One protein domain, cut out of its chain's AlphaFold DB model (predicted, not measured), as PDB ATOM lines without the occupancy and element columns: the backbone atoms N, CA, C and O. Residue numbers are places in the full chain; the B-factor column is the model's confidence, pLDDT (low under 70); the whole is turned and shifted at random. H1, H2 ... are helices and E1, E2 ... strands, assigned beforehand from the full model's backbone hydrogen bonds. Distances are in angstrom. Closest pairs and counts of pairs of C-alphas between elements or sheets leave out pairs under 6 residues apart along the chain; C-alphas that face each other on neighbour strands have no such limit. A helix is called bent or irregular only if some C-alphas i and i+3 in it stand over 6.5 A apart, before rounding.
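Overview. This is residues 73 to 176 of the 394 residues of the protein "Protein arginine methyltransferase NDUFAF7" of Aureobasidium pullulans (UniProt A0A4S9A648). A small curled sheet of four strands, E5, E4, E1 and E6, makes the core; H1 crosses one face of it, and the short H2 follows H1 beside the E6 end. Away from this core, the small hairpin of E2 and E3, with residues 87 to 92 sticking out, lies at one end of the long axis, and the loop of residues 117 to 139 lies at the other. The printed part has 104 residues, with two named helices and six named strands in the order E1 E2 E3 E4 E5 H1 H2 E6; both sheets are antiparallel, and the class is mixed, with 48 residues, under half, in named elements. The whole is loose, with a radius of gyration of the C-alphas of 18.0 A, and flat, spanning 56 by 41 by 20 A.

Along the chain. E4, residues 106 to 116, is the longest strand at 29.6 A, and its C-alpha 106 is at (-41.170, 14.787, 53.558). E1, residues 73 to 79, begins at C-alpha 73 (-55.938, 12.338, 41.020) and measures 17.8 A. E5, residues 140 to 144, measures 13.1 A, and E6, residues 172 to 175, 10.1 A, ending at C-alpha 175 (-58.543, 18.222, 41.018). H1, residues 150 to 157, measures 11.4 A and is irregular, with C-alphas 153 and 156 7.0 A apart. H2, residues 160 to 164, measures 6.1 A. E2, residues 85 to 88, and E3, residues 91 to 94, measure 9.7 A and 9.9 A.

Arrangement. The sheet E5 E4 E1 E6 is strongly twisted and curled like part of a barrel. E4 pairs staggered, with E1 over its residues 106 to 112 and with E5 over 112 to 116. Across E4 and E1, N 110 and O 75 are 2.8 A apart; across the hairpin E4 and E5, N 113 and O 143 are 2.8 A apart; across E1 and E6, N 74 and O 173 are 2.9 A apart. H1 is on this sheet at a height of 8.3 A; it lies only just over E1, with 3 of its C-alphas falling there, and runs across the strands, at 86 degrees to E1 on the local plane. The closest C-alphas of E4 and H1 are those of Trp 109 and Ser 152, 5.5 A apart. H2 only grazes the sheet, with residues 161 to 163. H1 and H2 only just touch, only at the corner, with 3 pairs of C-alphas within 8 A, the closest being Pro 156 and Tyr 162 at 5.4 A. In the hairpin E2 and E3, N 86 and O 93 are 2.9 A apart; E1 and E2 are apart, as are E3 and E4. In H2 the O i to N i+4 pair is within hydrogen-bond range; in H1, 2 of 4 are.

Size, cuts and confidence. The two C-alphas farthest apart, of Ser 98 and Asp 134, are 56.2 A apart. The printed part has no cut. The links E3 to E4 and E4 to E5 are long. Mean pLDDT of the printed part is 82.8; residues 80 to 87, 89 and 94 to 105 are under 70.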
ATOM      1  N   VAL A  73     -55.851  12.968  39.698       97.56
ATOM      2  CA  VAL A  73     -55.938  12.338  41.020       97.56
ATOM      3  C   VAL A  73     -54.552  12.289  41.645       97.56
ATOM      4  O   VAL A  73     -53.596  11.837  41.012       97.56
ATOM      5  N   PHE A  74     -54.434  12.746  42.889       97.31
ATOM      6  CA  PHE A  74     -53.174  12.759  43.628       97.31
ATOM      7  C   PHE A  74     -53.304  12.012  44.946       97.31
ATOM      8  O   PHE A  74     -54.293  12.166  45.650       97.31
ATOM      9  N   GLU A  75     -52.270  11.256  45.303       96.81
ATOM     10  CA  GLU A  75     -52.123  10.583  46.592       96.81
ATOM     11  C   GLU A  75     -50.924  11.178  47.343       96.81
ATOM     12  O   GLU A  75     -49.844  11.361  46.766       96.81
ATOM     13  N   SER A  76     -51.097  11.487  48.627       95.75
ATOM     14  CA  SER A  76     -49.996  11.901  49.491       95.75
ATOM     15  C   SER A  76     -49.209  10.691  49.983       95.75
ATOM     16  O   SER A  76     -49.772   9.718  50.483       95.75
ATOM     17  N   ILE A  77     -47.885  10.773  49.893       93.62
ATOM     18  CA  ILE A  77     -46.963   9.756  50.393       93.62
ATOM     19  C   ILE A  77     -45.905  10.370  51.303       93.62
ATOM     20  O   ILE A  77     -45.484  11.514  51.111       93.62
ATOM     21  N   LYS A  78     -45.368   9.570  52.226       89.50
ATOM     22  CA  LYS A  78     -44.117   9.907  52.909       89.50
ATOM     23  C   LYS A  78     -42.933   9.438  52.080       89.50
ATOM     24  O   LYS A  78     -42.574   8.262  52.070       89.50
ATOM     25  N   ALA A  79     -42.304  10.371  51.375       72.38
ATOM     26  CA  ALA A  79     -41.081  10.077  50.648       72.38
ATOM     27  C   ALA A  79     -39.884  10.109  51.609       72.38
ATOM     28  O   ALA A  79     -39.706  11.055  52.380       72.38
ATOM     29  N   GLN A  80     -39.034   9.081  51.539       62.25
ATOM     30  CA  GLN A  80     -37.695   9.166  52.117       62.25
ATOM     31  C   GLN A  80     -36.913  10.253  51.366       62.25
ATOM     32  O   GLN A  80     -36.993  10.339  50.137       62.25
ATOM     33  N   ALA A  81     -36.167  11.088  52.095       56.50
ATOM     34  CA  ALA A  81     -35.213  12.011  51.483       56.50
ATOM     35  C   ALA A  81     -34.262  11.242  50.542       56.50
ATOM     36  O   ALA A  81     -34.034  10.045  50.740       56.50
ATOM     37  N   ALA A  82     -33.750  11.923  49.508       54.69
ATOM     38  CA  ALA A  82     -32.967  11.332  48.417       54.69
ATOM     39  C   ALA A  82     -31.959  10.262  48.899       54.69
ATOM     40  O   ALA A  82     -31.343  10.424  49.958       54.69
ATOM     41  N   PRO A  83     -31.776   9.162  48.143       52.97
ATOM     42  CA  PRO A  83     -30.969   8.040  48.596       52.97
ATOM     43  C   PRO A  83     -29.537   8.487  48.904       52.97
ATOM     44  O   PRO A  83     -28.884   9.144  48.097       52.97
ATOM     45  N   LYS A  84     -29.015   8.055  50.060       55.59
ATOM     46  CA  LYS A  84     -27.627   8.311  50.503       55.59
ATOM     47  C   LYS A  84     -26.572   7.768  49.528       55.59
ATOM     48  O   LYS A  84     -25.385   8.041  49.700       55.59
ATOM     49  N   GLN A  85     -26.975   6.946  48.556       63.09
ATOM     50  CA  GLN A  85     -26.107   6.359  47.543       63.09
ATOM     51  C   GLN A  85     -26.791   6.338  46.174       63.09
ATOM     52  O   GLN A  85     -27.933   5.897  46.056       63.09
ATOM     53  N   ILE A  86     -26.070   6.762  45.136       67.38
ATOM     54  CA  ILE A  86     -26.505   6.692  43.737       67.38
ATOM     55  C   ILE A  86     -25.626   5.669  43.022       67.38
ATOM     56  O   ILE A  86     -24.397   5.716  43.107       67.38
ATOM     57  N   ARG A  87     -26.253   4.734  42.309       65.12
ATOM     58  CA  ARG A  87     -25.549   3.736  41.503       65.12
ATOM     59  C   ARG A  87     -25.458   4.240  40.066       65.12
ATOM     60  O   ARG A  87     -26.473   4.449  39.415       65.12
ATOM     61  N   THR A  88     -24.238   4.441  39.590       74.50
ATOM     62  CA  THR A  88     -23.933   4.868  38.217       74.50
ATOM     63  C   THR A  88     -23.112   3.779  37.517       74.50
ATOM     64  O   THR A  88     -22.591   2.890  38.199       74.50
ATOM     65  N   PRO A  89     -22.933   3.832  36.183       65.12
ATOM     66  CA  PRO A  89     -22.031   2.918  35.476       65.12
ATOM     67  C   PRO A  89     -20.586   2.934  36.007       65.12
ATOM     68  O   PRO A  89     -19.858   1.969  35.804       65.12
ATOM     69  N   THR A  90     -20.174   3.996  36.713       73.19
ATOM     70  CA  THR A  90     -18.836   4.140  37.312       73.19
ATOM     71  C   THR A  90     -18.749   3.672  38.771       73.19
ATOM     72  O   THR A  90     -17.680   3.760  39.369       73.19
ATOM     73  N   GLY A  91     -19.836   3.154  39.355       77.25
ATOM     74  CA  GLY A  91     -19.861   2.619  40.719       77.25
ATOM     75  C   GLY A  91     -20.947   3.221  41.614       77.25
ATOM     76  O   GLY A  91     -21.828   3.962  41.166       77.25
ATOM     77  N   ILE A  92     -20.901   2.851  42.896       77.38
ATOM     78  CA  ILE A  92     -21.791   3.362  43.945       77.38
ATOM     79  C   ILE A  92     -21.165   4.632  44.532       77.38
ATOM     80  O   ILE A  92     -20.103   4.567  45.147       77.38
ATOM     81  N   HIS A  93     -21.839   5.769  44.378       71.56
ATOM     82  CA  HIS A  93     -21.397   7.062  44.906       71.56
ATOM     83  C   HIS A  93     -22.204   7.419  46.149       71.56
ATOM     84  O   HIS A  93     -23.432   7.397  46.105       71.56
ATOM     85  N   LYS A  94     -21.530   7.747  47.258       66.50
ATOM     86  CA  LYS A  94     -22.184   8.267  48.469       66.50
ATOM     87  C   LYS A  94     -22.523   9.742  48.262       66.50
ATOM     88  O   LYS A  94     -21.648  10.524  47.910       66.50
ATOM     89  N   VAL A  95     -23.779  10.104  48.490       60.50
ATOM     90  CA  VAL A  95     -24.241  11.496  48.484       60.50
ATOM     91  C   VAL A  95     -23.946  12.092  49.860       60.50
ATOM     92  O   VAL A  95     -24.234  11.453  50.875       60.50
ATOM     93  N   ASP A  96     -23.325  13.273  49.893       55.34
ATOM     94  CA  ASP A  96     -22.950  13.961  51.130       55.34
ATOM     95  C   ASP A  96     -24.202  14.240  51.995       55.34
ATOM     96  O   ASP A  96     -25.087  14.983  51.557       55.34
ATOM     97  N   PRO A  97     -24.296  13.679  53.218       49.25
ATOM     98  CA  PRO A  97     -25.428  13.913  54.108       49.25
ATOM     99  C   PRO A  97     -25.570  15.377  54.547       49.25
ATOM    100  O   PRO A  97     -26.632  15.745  55.031       49.25
ATOM    101  N   SER A  98     -24.529  16.206  54.404       48.50
ATOM    102  CA  SER A  98     -24.588  17.646  54.687       48.50
ATOM    103  C   SER A  98     -25.198  18.466  53.542       48.50
ATOM    104  O   SER A  98     -25.679  19.573  53.776       48.50
ATOM    105  N   ALA A  99     -25.257  17.907  52.325       50.09
ATOM    106  CA  ALA A  99     -25.944  18.501  51.175       50.09
ATOM    107  C   ALA A  99     -27.445  18.148  51.138       50.09
ATOM    108  O   ALA A  99     -28.242  18.852  50.519       50.09
ATOM    109  N   THR A 100     -27.846  17.075  51.826       46.91
ATOM    110  CA  THR A 100     -29.244  16.672  52.018       46.91
ATOM    111  C   THR A 100     -29.656  16.970  53.457       46.91
ATOM    112  O   THR A 100     -29.392  16.175  54.356       46.91
ATOM    113  N   GLY A 101     -30.284  18.127  53.690       43.47
ATOM    114  CA  GLY A 101     -30.837  18.475  55.003       43.47
ATOM    115  C   GLY A 101     -31.699  17.350  55.599       43.47
ATOM    116  O   GLY A 101     -32.270  16.570  54.848       43.47
ATOM    117  N   ASN A 102     -31.724  17.280  56.939       46.19
ATOM    118  CA  ASN A 102     -32.452  16.375  57.852       46.19
ATOM    119  C   ASN A 102     -33.122  15.107  57.252       46.19
ATOM    120  O   ASN A 102     -33.976  15.227  56.379       46.19
ATOM    121  N   PRO A 103     -32.906  13.894  57.811       48.22
ATOM    122  CA  PRO A 103     -33.529  12.637  57.360       48.22
ATOM    123  C   PRO A 103     -35.036  12.528  57.682       48.22
ATOM    124  O   PRO A 103     -35.555  11.436  57.908       48.22
ATOM    125  N   ASN A 104     -35.749  13.651  57.714       56.16
ATOM    126  CA  ASN A 104     -37.186  13.684  57.897       56.16
ATOM    127  C   ASN A 104     -37.852  13.242  56.594       56.16
ATOM    128  O   ASN A 104     -37.578  13.779  55.522       56.16
ATOM    129  N   THR A 105     -38.735  12.251  56.690       66.25
ATOM    130  CA  THR A 105     -39.678  11.930  55.619       66.25
ATOM    131  C   THR A 105     -40.460  13.191  55.277       66.25
ATOM    132  O   THR A 105     -41.100  13.761  56.161       66.25
ATOM    133  N   VAL A 106     -40.399  13.632  54.023       82.88
ATOM    134  CA  VAL A 106     -41.170  14.787  53.558       82.88
ATOM    135  C   VAL A 106     -42.401  14.263  52.843       82.88
ATOM    136  O   VAL A 106     -42.297  13.406  51.960       82.88
ATOM    137  N   SER A 107     -43.561  14.777  53.230       90.50
ATOM    138  CA  SER A 107     -44.819  14.470  52.569       90.50
ATOM    139  C   SER A 107     -44.810  15.043  51.154       90.50
ATOM    140  O   SER A 107     -44.483  16.214  50.934       90.50
ATOM    141  N   GLN A 108     -45.127  14.214  50.169       92.25
ATOM    142  CA  GLN A 108     -45.142  14.599  48.765       92.25
ATOM    143  C   GLN A 108     -46.391  14.057  48.091       92.25
ATOM    144  O   GLN A 108     -46.779  12.917  48.320       92.25
ATOM    145  N   TRP A 109     -46.954  14.846  47.183       95.62
ATOM    146  CA  TRP A 109     -47.992  14.371  46.285       95.62
ATOM    147  C   TRP A 109     -47.388  13.510  45.172       95.62
ATOM    148  O   TRP A 109     -46.298  13.787  44.649       95.62
ATOM    149  N   ARG A 110     -48.110  12.456  44.802       96.06
ATOM    150  CA  ARG A 110     -47.877  11.656  43.600       96.06
ATOM    151  C   ARG A 110     -49.159  11.569  42.804       96.06
ATOM    152  O   ARG A 110     -50.224  11.364  43.365       96.06
ATOM    153  N   GLU A 111     -49.037  11.732  41.499       96.94
ATOM    154  CA  GLU A 111     -50.161  11.586  40.582       96.94
ATOM    155  C   GLU A 111     -50.491  10.103  40.387       96.94
ATOM    156  O   GLU A 111     -49.583   9.273  40.270       96.94
ATOM    157  N   LEU A 112     -51.780   9.769  40.365       95.94
ATOM    158  CA  LEU A 112     -52.249   8.484  39.869       95.94
ATOM    159  C   LEU A 112     -52.386   8.585  38.350       95.94
ATOM    160  O   LEU A 112     -53.077   9.456  37.828       95.94
ATOM    161  N   VAL A 113     -51.709   7.687  37.649       95.25
ATOM    162  CA  VAL A 113     -51.659   7.616  36.192       95.25
ATOM    163  C   VAL A 113     -52.320   6.333  35.710       95.25
ATOM    164  O   VAL A 113     -52.335   5.316  36.402       95.25
ATOM    165  N   VAL A 114     -52.859   6.364  34.497       93.69
ATOM    166  CA  VAL A 114     -53.432   5.175  33.861       93.69
ATOM    167  C   VAL A 114     -52.299   4.303  33.318       93.69
ATOM    168  O   VAL A 114     -51.372   4.792  32.673       93.69
ATOM    169  N   SER A 115     -52.337   3.001  33.589       91.44
ATOM    170  CA  SER A 115     -51.368   2.023  33.084       91.44
ATOM    171  C   SER A 115     -52.071   0.759  32.597       91.44
ATOM    172  O   SER A 115     -53.121   0.412  33.142       91.44
ATOM    173  N   PRO A 116     -51.510   0.041  31.605       92.00
ATOM    174  CA  PRO A 116     -52.044  -1.250  31.195       92.00
ATOM    175  C   PRO A 116     -52.115  -2.205  32.383       92.00
ATOM    176  O   PRO A 116     -51.167  -2.328  33.163       92.00
ATOM    177  N   THR A 117     -53.246  -2.883  32.513       90.94
ATOM    178  CA  THR A 117     -53.423  -3.936  33.504       90.94
ATOM    179  C   THR A 117     -52.522  -5.126  33.160       90.94
ATOM    180  O   THR A 117     -52.307  -5.454  31.993       90.94
ATOM    181  N   SER A 118     -51.979  -5.794  34.182       88.19
ATOM    182  CA  SER A 118     -51.204  -7.026  33.989       88.19
ATOM    183  C   SER A 118     -52.040  -8.093  33.262       88.19
ATOM    184  O   SER A 118     -53.180  -8.320  33.668       88.19
ATOM    185  N   PRO A 119     -51.485  -8.836  32.283       86.06
ATOM    186  CA  PRO A 119     -52.190  -9.940  31.619       86.06
ATOM    187  C   PRO A 119     -52.670 -11.056  32.563       86.06
ATOM    188  O   PRO A 119     -53.504 -11.868  32.181       86.06
ATOM    189  N   TYR A 120     -52.132 -11.110  33.787       88.75
ATOM    190  CA  TYR A 120     -52.492 -12.086  34.821       88.75
ATOM    191  C   TYR A 120     -53.421 -11.513  35.901       88.75
ATOM    192  O   TYR A 120     -53.680 -12.183  36.900       88.75
ATOM    193  N   ALA A 121     -53.870 -10.264  35.756       87.75
ATOM    194  CA  ALA A 121     -54.751  -9.644  36.731       87.75
ATOM    195  C   ALA A 121     -56.132 -10.309  36.725       87.75
ATOM    196  O   ALA A 121     -56.698 -10.636  35.684       87.75
ATOM    197  N   THR A 122     -56.696 -10.459  37.916       88.69
ATOM    198  CA  THR A 122     -58.088 -10.847  38.144       88.69
ATOM    199  C   THR A 122     -58.841  -9.709  38.827       88.69
ATOM    200  O   THR A 122     -58.234  -8.815  39.429       88.69
ATOM    201  N   HIS A 123     -60.175  -9.771  38.823       86.44
ATOM    202  CA  HIS A 123     -61.008  -8.850  39.605       86.44
ATOM    203  C   HIS A 123     -60.636  -8.805  41.092       86.44
ATOM    204  O   HIS A 123     -60.788  -7.763  41.724       86.44
ATOM    205  N   ASP A 124     -60.133  -9.906  41.657       86.19
ATOM    206  CA  ASP A 124     -59.657  -9.925  43.041       86.19
ATOM    207  C   ASP A 124     -58.366  -9.122  43.202       86.19
ATOM    208  O   ASP A 124     -58.281  -8.287  44.095       86.19
ATOM    209  N   THR A 125     -57.392  -9.296  42.303       86.19
ATOM    210  CA  THR A 125     -56.128  -8.539  42.368       86.19
ATOM    211  C   THR A 125     -56.308  -7.035  42.151       86.19
ATOM    212  O   THR A 125     -55.514  -6.251  42.660       86.19
ATOM    213  N   LEU A 126     -57.358  -6.628  41.428       82.94
ATOM    214  CA  LEU A 126     -57.699  -5.225  41.176       82.94
ATOM    215  C   LEU A 126     -58.709  -4.654  42.178       82.94
ATOM    216  O   LEU A 126     -59.147  -3.518  42.014       82.94
ATOM    217  N   ASN A 127     -59.114  -5.432  43.188       83.19
ATOM    218  CA  ASN A 127     -60.163  -5.059  44.138       83.19
ATOM    219  C   ASN A 127     -61.463  -4.580  43.458       83.19
ATOM    220  O   ASN A 127     -62.149  -3.694  43.965       83.19
ATOM    221  N   THR A 128     -61.827  -5.165  42.309       80.81
ATOM    222  CA  THR A 128     -63.046  -4.777  41.590       80.81
ATOM    223  C   THR A 128     -64.277  -5.062  42.464       80.81
ATOM    224  O   THR A 128     -64.420  -6.198  42.954       80.81
ATOM    225  N   PRO A 129     -65.186  -4.082  42.658       81.94
ATOM    226  CA  PRO A 129     -66.414  -4.271  43.425       81.94
ATOM    227  C   PRO A 129     -67.220  -5.455  42.905       81.94
ATOM    228  O   PRO A 129     -67.344  -5.624  41.696       81.94
ATOM    229  N   LYS A 130     -67.813  -6.258  43.800       83.81
ATOM    230  CA  LYS A 130     -68.580  -7.461  43.415       83.81
ATOM    231  C   LYS A 130     -69.668  -7.174  42.378       83.81
ATOM    232  O   LYS A 130     -69.869  -7.983  41.487       83.81
ATOM    233  N   SER A 131     -70.313  -6.012  42.471       80.44
ATOM    234  CA  SER A 131     -71.343  -5.548  41.535       80.44
ATOM    235  C   SER A 131     -70.839  -5.258  40.116       80.44
ATOM    236  O   SER A 131     -71.655  -5.042  39.232       80.44
ATOM    237  N   GLN A 132     -69.522  -5.215  39.901       78.94
ATOM    238  CA  GLN A 132     -68.879  -4.905  38.620       78.94
ATOM    239  C   GLN A 132     -68.055  -6.087  38.075       78.94
ATOM    240  O   GLN A 132     -67.303  -5.920  37.121       78.94
ATOM    241  N   ARG A 133     -68.155  -7.276  38.686       83.44
ATOM    242  CA  ARG A 133     -67.373  -8.468  38.298       83.44
ATOM    243  C   ARG A 133     -67.998  -9.292  37.171       83.44
ATOM    244  O   ARG A 133     -67.399 -10.274  36.750       83.44
ATOM    245  N   ASP A 134     -69.187  -8.908  36.718       83.19
ATOM    246  CA  ASP A 134     -69.854  -9.537  35.573       83.19
ATOM    247  C   ASP A 134     -69.288  -9.034  34.230       83.19
ATOM    248  O   ASP A 134     -69.548  -9.619  33.181       83.19
ATOM    249  N   GLU A 135     -68.516  -7.945  34.266       81.06
ATOM    250  CA  GLU A 135     -67.811  -7.356  33.127       81.06
ATOM    251  C   GLU A 135     -66.371  -7.898  33.057       81.06
ATOM    252  O   GLU A 135     -65.844  -8.349  34.074       81.06
ATOM    253  N   PRO A 136     -65.696  -7.865  31.893       83.56
ATOM    254  CA  PRO A 136     -64.308  -8.306  31.785       83.56
ATOM    255  C   PRO A 136     -63.363  -7.513  32.701       83.56
ATOM    256  O   PRO A 136     -63.608  -6.352  33.043       83.56
ATOM    257  N   VAL A 137     -62.235  -8.135  33.064       86.75
ATOM    258  CA  VAL A 137     -61.162  -7.471  33.818       86.75
ATOM    259  C   VAL A 137     -60.729  -6.207  33.059       86.75
ATOM    260  O   VAL A 137     -60.417  -6.310  31.871       86.75
ATOM    261  N   PRO A 138     -60.705  -5.024  33.705       86.94
ATOM    262  CA  PRO A 138     -60.357  -3.774  33.036       86.94
ATOM    263  C   PRO A 138     -58.993  -3.828  32.343       86.94
ATOM    264  O   PRO A 138     -58.000  -4.237  32.947       86.94
ATOM    265  N   GLU A 139     -58.938  -3.360  31.094       86.94
ATOM    266  CA  GLU A 139     -57.706  -3.291  30.289       86.94
ATOM    267  C   GLU A 139     -56.660  -2.351  30.904       86.94
ATOM    268  O   GLU A 139     -55.456  -2.542  30.714       86.94
ATOM    269  N   PHE A 140     -57.118  -1.364  31.676       91.81
ATOM    270  CA  PHE A 140     -56.281  -0.389  32.362       91.81
ATOM    271  C   PHE A 140     -56.551  -0.353  33.868       91.81
ATOM    272  O   PHE A 140     -57.632  -0.695  34.349       91.81
ATOM    273  N   SER A 141     -55.552   0.110  34.613       90.25
ATOM    274  CA  SER A 141     -55.599   0.321  36.059       90.25
ATOM    275  C   SER A 141     -54.948   1.657  36.422       90.25
ATOM    276  O   SER A 141     -54.115   2.176  35.674       90.25
ATOM    277  N   LEU A 142     -55.329   2.224  37.567       90.88
ATOM    278  CA  LEU A 142     -54.625   3.370  38.134       90.88
ATOM    279  C   LEU A 142     -53.377   2.882  38.864       90.88
ATOM    280  O   LEU A 142     -53.448   1.998  39.719       90.88
ATOM    281  N   THR A 143     -52.234   3.479  38.549       92.00
ATOM    282  CA  THR A 143     -50.976   3.249  39.254       92.00
ATOM    283  C   THR A 143     -50.401   4.571  39.724       92.00
ATOM    284  O   THR A 143     -50.590   5.616  39.109       92.00
ATOM    285  N   ARG A 144     -49.689   4.556  40.846       94.69
ATOM    286  CA  ARG A 144     -49.041   5.760  41.356       94.69
ATOM    287  C   ARG A 144     -47.750   6.044  40.592       94.69
ATOM    288  O   ARG A 144     -46.893   5.165  40.473       94.69
ATOM    289  N   ALA A 145     -47.562   7.289  40.163       93.12
ATOM    290  CA  ALA A 145     -46.311   7.752  39.579       93.12
ATOM    291  C   ALA A 145     -45.135   7.545  40.553       93.12
ATOM    292  O   ALA A 145     -45.213   7.856  41.743       93.12
ATOM    293  N   GLN A 146     -44.011   7.029  40.049       88.25
ATOM    294  CA  GLN A 146     -42.827   6.770  40.880       88.25
ATOM    295  C   GLN A 146     -42.142   8.074  41.322       88.25
ATOM    296  O   GLN A 146     -41.695   8.208  42.464       88.25
ATOM    297  N   ALA A 147     -42.102   9.058  40.424       87.94
ATOM    298  CA  ALA A 147     -41.563  10.389  40.663       87.94
ATOM    299  C   ALA A 147     -42.685  11.435  40.721       87.94
ATOM    300  O   ALA A 147     -43.804  11.187  40.276       87.94
ATOM    301  N   ALA A 148     -42.375  12.609  41.273       88.44
ATOM    302  CA  ALA A 148     -43.276  13.750  41.194       88.44
ATOM    303  C   ALA A 148     -43.433  14.200  39.732       88.44
ATOM    304  O   ALA A 148     -42.450  14.271  38.991       88.44
ATOM    305  N   THR A 149     -44.661  14.517  39.337       89.44
ATOM    306  CA  THR A 149     -44.987  15.087  38.029       89.44
ATOM    307  C   THR A 149     -45.102  16.610  38.148       89.44
ATOM    308  O   THR A 149     -45.292  17.128  39.253       89.44
ATOM    309  N   PRO A 150     -45.020  17.375  37.043       92.19
ATOM    310  CA  PRO A 150     -45.275  18.814  37.088       92.19
ATOM    311  C   PRO A 150     -46.634  19.157  37.719       92.19
ATOM    312  O   PRO A 150     -46.716  20.073  38.536       92.19
ATOM    313  N   HIS A 151     -47.680  18.380  37.413       93.12
ATOM    314  CA  HIS A 151     -49.002  18.567  38.007       93.12
ATOM    315  C   HIS A 151     -49.012  18.258  39.505       93.12
ATOM    316  O   HIS A 151     -49.556  19.052  40.270       93.12
ATOM    317  N   SER A 152     -48.349  17.184  39.952       93.06
ATOM    318  CA  SER A 152     -48.304  16.836  41.379       93.06
ATOM    319  C   SER A 152     -47.516  17.842  42.222       93.06
ATOM    320  O   SER A 152     -47.688  17.886  43.436       93.06
ATOM    321  N   LEU A 153     -46.639  18.638  41.607       91.50
ATOM    322  CA  LEU A 153     -45.908  19.713  42.282       91.50
ATOM    323  C   LEU A 153     -46.704  21.021  42.369       91.50
ATOM    324  O   LEU A 153     -46.376  21.857  43.208       91.50
ATOM    325  N   PHE A 154     -47.702  21.216  41.503       92.00
ATOM    326  CA  PHE A 154     -48.370  22.506  41.330       92.00
ATOM    327  C   PHE A 154     -49.863  22.483  41.671       92.00
ATOM    328  O   PHE A 154     -50.297  23.311  42.466       92.00
ATOM    329  N   LEU A 155     -50.655  21.558  41.115       93.25
ATOM    330  CA  LEU A 155     -52.121  21.562  41.273       93.25
ATOM    331  C   LEU A 155     -52.561  21.425  42.747       93.25
ATOM    332  O   LEU A 155     -53.351  22.257  43.200       93.25
ATOM    333  N   PRO A 156     -52.008  20.491  43.551       93.94
ATOM    334  CA  PRO A 156     -52.344  20.396  44.975       93.94
ATOM    335  C   PRO A 156     -51.911  21.614  45.805       93.94
ATOM    336  O   PRO A 156     -52.346  21.784  46.938       93.94
ATOM    337  N   GLU A 157     -51.033  22.461  45.265       90.56
ATOM    338  CA  GLU A 157     -50.504  23.639  45.953       90.56
ATOM    339  C   GLU A 157     -51.311  24.917  45.647       90.56
ATOM    340  O   GLU A 157     -50.979  25.995  46.146       90.56
ATOM    341  N   GLN A 158     -52.385  24.826  44.856       86.88
ATOM    342  CA  GLN A 158     -53.228  25.981  44.524       86.88
ATOM    343  C   GLN A 158     -54.286  26.294  45.587       86.88
ATOM    344  O   GLN A 158     -54.646  27.455  45.752       86.88
ATOM    345  N   SER A 159     -54.735  25.295  46.354       91.38
ATOM    346  CA  SER A 159     -55.725  25.478  47.424       91.38
ATOM    347  C   SER A 159     -55.148  25.105  48.784       91.38
ATOM    348  O   SER A 159     -54.460  24.093  48.941       91.38
ATOM    349  N   GLN A 160     -55.473  25.898  49.807       93.56
ATOM    350  CA  GLN A 160     -55.100  25.573  51.182       93.56
ATOM    351  C   GLN A 160     -55.790  24.288  51.664       93.56
ATOM    352  O   GLN A 160     -55.214  23.553  52.464       93.56
ATOM    353  N   ARG A 161     -56.985  23.973  51.142       94.50
ATOM    354  CA  ARG A 161     -57.707  22.730  51.458       94.50
ATOM    355  C   ARG A 161     -56.889  21.501  51.071       94.50
ATOM    356  O   ARG A 161     -56.731  20.597  51.887       94.50
ATOM    357  N   TYR A 162     -56.324  21.503  49.864       95.38
ATOM    358  CA  TYR A 162     -55.456  20.431  49.376       95.38
ATOM    359  C   TYR A 162     -54.152  20.372  50.180       95.38
ATOM    360  O   TYR A 162     -53.786  19.310  50.676       95.38
ATOM    361  N   LYS A 163     -53.496  21.519  50.415       94.50
ATOM    362  CA  LYS A 163     -52.262  21.597  51.224       94.50
ATOM    363  C   LYS A 163     -52.418  21.005  52.618       94.50
ATOM    364  O   LYS A 163     -51.526  20.296  53.075       94.50
ATOM    365  N   ASN A 164     -53.546  21.256  53.276       95.44
ATOM    366  CA  ASN A 164     -53.811  20.753  54.624       95.44
ATOM    367  C   ASN A 164     -53.875  19.217  54.689       95.44
ATOM    368  O   ASN A 164     -53.667  18.649  55.756       95.44
ATOM    369  N   LEU A 165     -54.139  18.540  53.566       95.06
ATOM    370  CA  LEU A 165     -54.137  17.079  53.480       95.06
ATOM    371  C   LEU A 165     -52.763  16.493  53.146       95.06
ATOM    372  O   LEU A 165     -52.592  15.279  53.215       95.06
ATOM    373  N   LYS A 166     -51.774  17.326  52.809       93.38
ATOM    374  CA  LYS A 166     -50.464  16.858  52.352       93.38
ATOM    375  C   LYS A 166     -49.757  16.008  53.398       93.38
ATOM    376  O   LYS A 166     -49.145  15.019  53.032       93.38
ATOM    377  N   ASP A 167     -49.862  16.335  54.679       91.50
ATOM    378  CA  ASP A 167     -49.188  15.569  55.736       91.50
ATOM    379  C   ASP A 167     -49.954  14.318  56.194       91.50
ATOM    380  O   ASP A 167     -49.427  13.509  56.965       91.50
ATOM    381  N   SER A 168     -51.167  14.116  55.678       93.62
ATOM    382  CA  SER A 168     -51.960  12.908  55.884       93.62
ATOM    383  C   SER A 168     -51.551  11.850  54.858       93.62
ATOM    384  O   SER A 168     -52.001  11.865  53.716       93.62
ATOM    385  N   GLU A 169     -50.669  10.932  55.253       93.06
ATOM    386  CA  GLU A 169     -50.219   9.835  54.389       93.06
ATOM    387  C   GLU A 169     -51.404   8.997  53.882       93.06
ATOM    388  O   GLU A 169     -52.277   8.609  54.658       93.06
ATOM    389  N   GLY A 170     -51.441   8.737  52.573       93.50
ATOM    390  CA  GLY A 170     -52.546   8.053  51.902       93.50
ATOM    391  C   GLY A 170     -53.763   8.939  51.617       93.50
ATOM    392  O   GLY A 170     -54.747   8.444  51.070       93.50
ATOM    393  N   ALA A 171     -53.734  10.234  51.957       95.69
ATOM    394  CA  ALA A 171     -54.790  11.153  51.542       95.69
ATOM    395  C   ALA A 171     -54.839  11.241  50.015       95.69
ATOM    396  O   ALA A 171     -53.808  11.405  49.365       95.69
ATOM    397  N   VAL A 172     -56.048  11.164  49.464       96.62
ATOM    398  CA  VAL A 172     -56.312  11.301  48.032       96.62
ATOM    399  C   VAL A 172     -57.075  12.595  47.796       96.62
ATOM    400  O   VAL A 172     -57.909  12.975  48.617       96.62
ATOM    401  N   ILE A 173     -56.784  13.269  46.689       97.00
ATOM    402  CA  ILE A 173     -57.548  14.416  46.199       97.00
ATOM    403  C   ILE A 173     -57.777  14.286  44.696       97.00
ATOM    404  O   ILE A 173     -56.914  13.790  43.969       97.00
ATOM    405  N   GLU A 174     -58.919  14.779  44.235       97.25
ATOM    406  CA  GLU A 174     -59.251  14.911  42.819       97.25
ATOM    407  C   GLU A 174     -59.351  16.397  42.470       97.25
ATOM    408  O   GLU A 174     -59.995  17.174  43.177       97.25
ATOM    409  N   VAL A 175     -58.666  16.814  41.407       96.50
ATOM    410  CA  VAL A 175     -58.543  18.222  41.018       96.50
ATOM    411  C   VAL A 175     -58.825  18.360  39.529       96.50
ATOM    412  O   VAL A 175     -58.108  17.783  38.714       96.50
ATOM    413  N   SER A 176     -59.823  19.171  39.166       96.75
ATOM    414  CA  SER A 176     -60.049  19.575  37.775       96.75
ATOM    415  C   SER A 176     -59.544  21.003  37.536       96.75
ATOM    416  O   SER A 176     -60.224  21.966  37.909       96.75
TER     417      SER A 176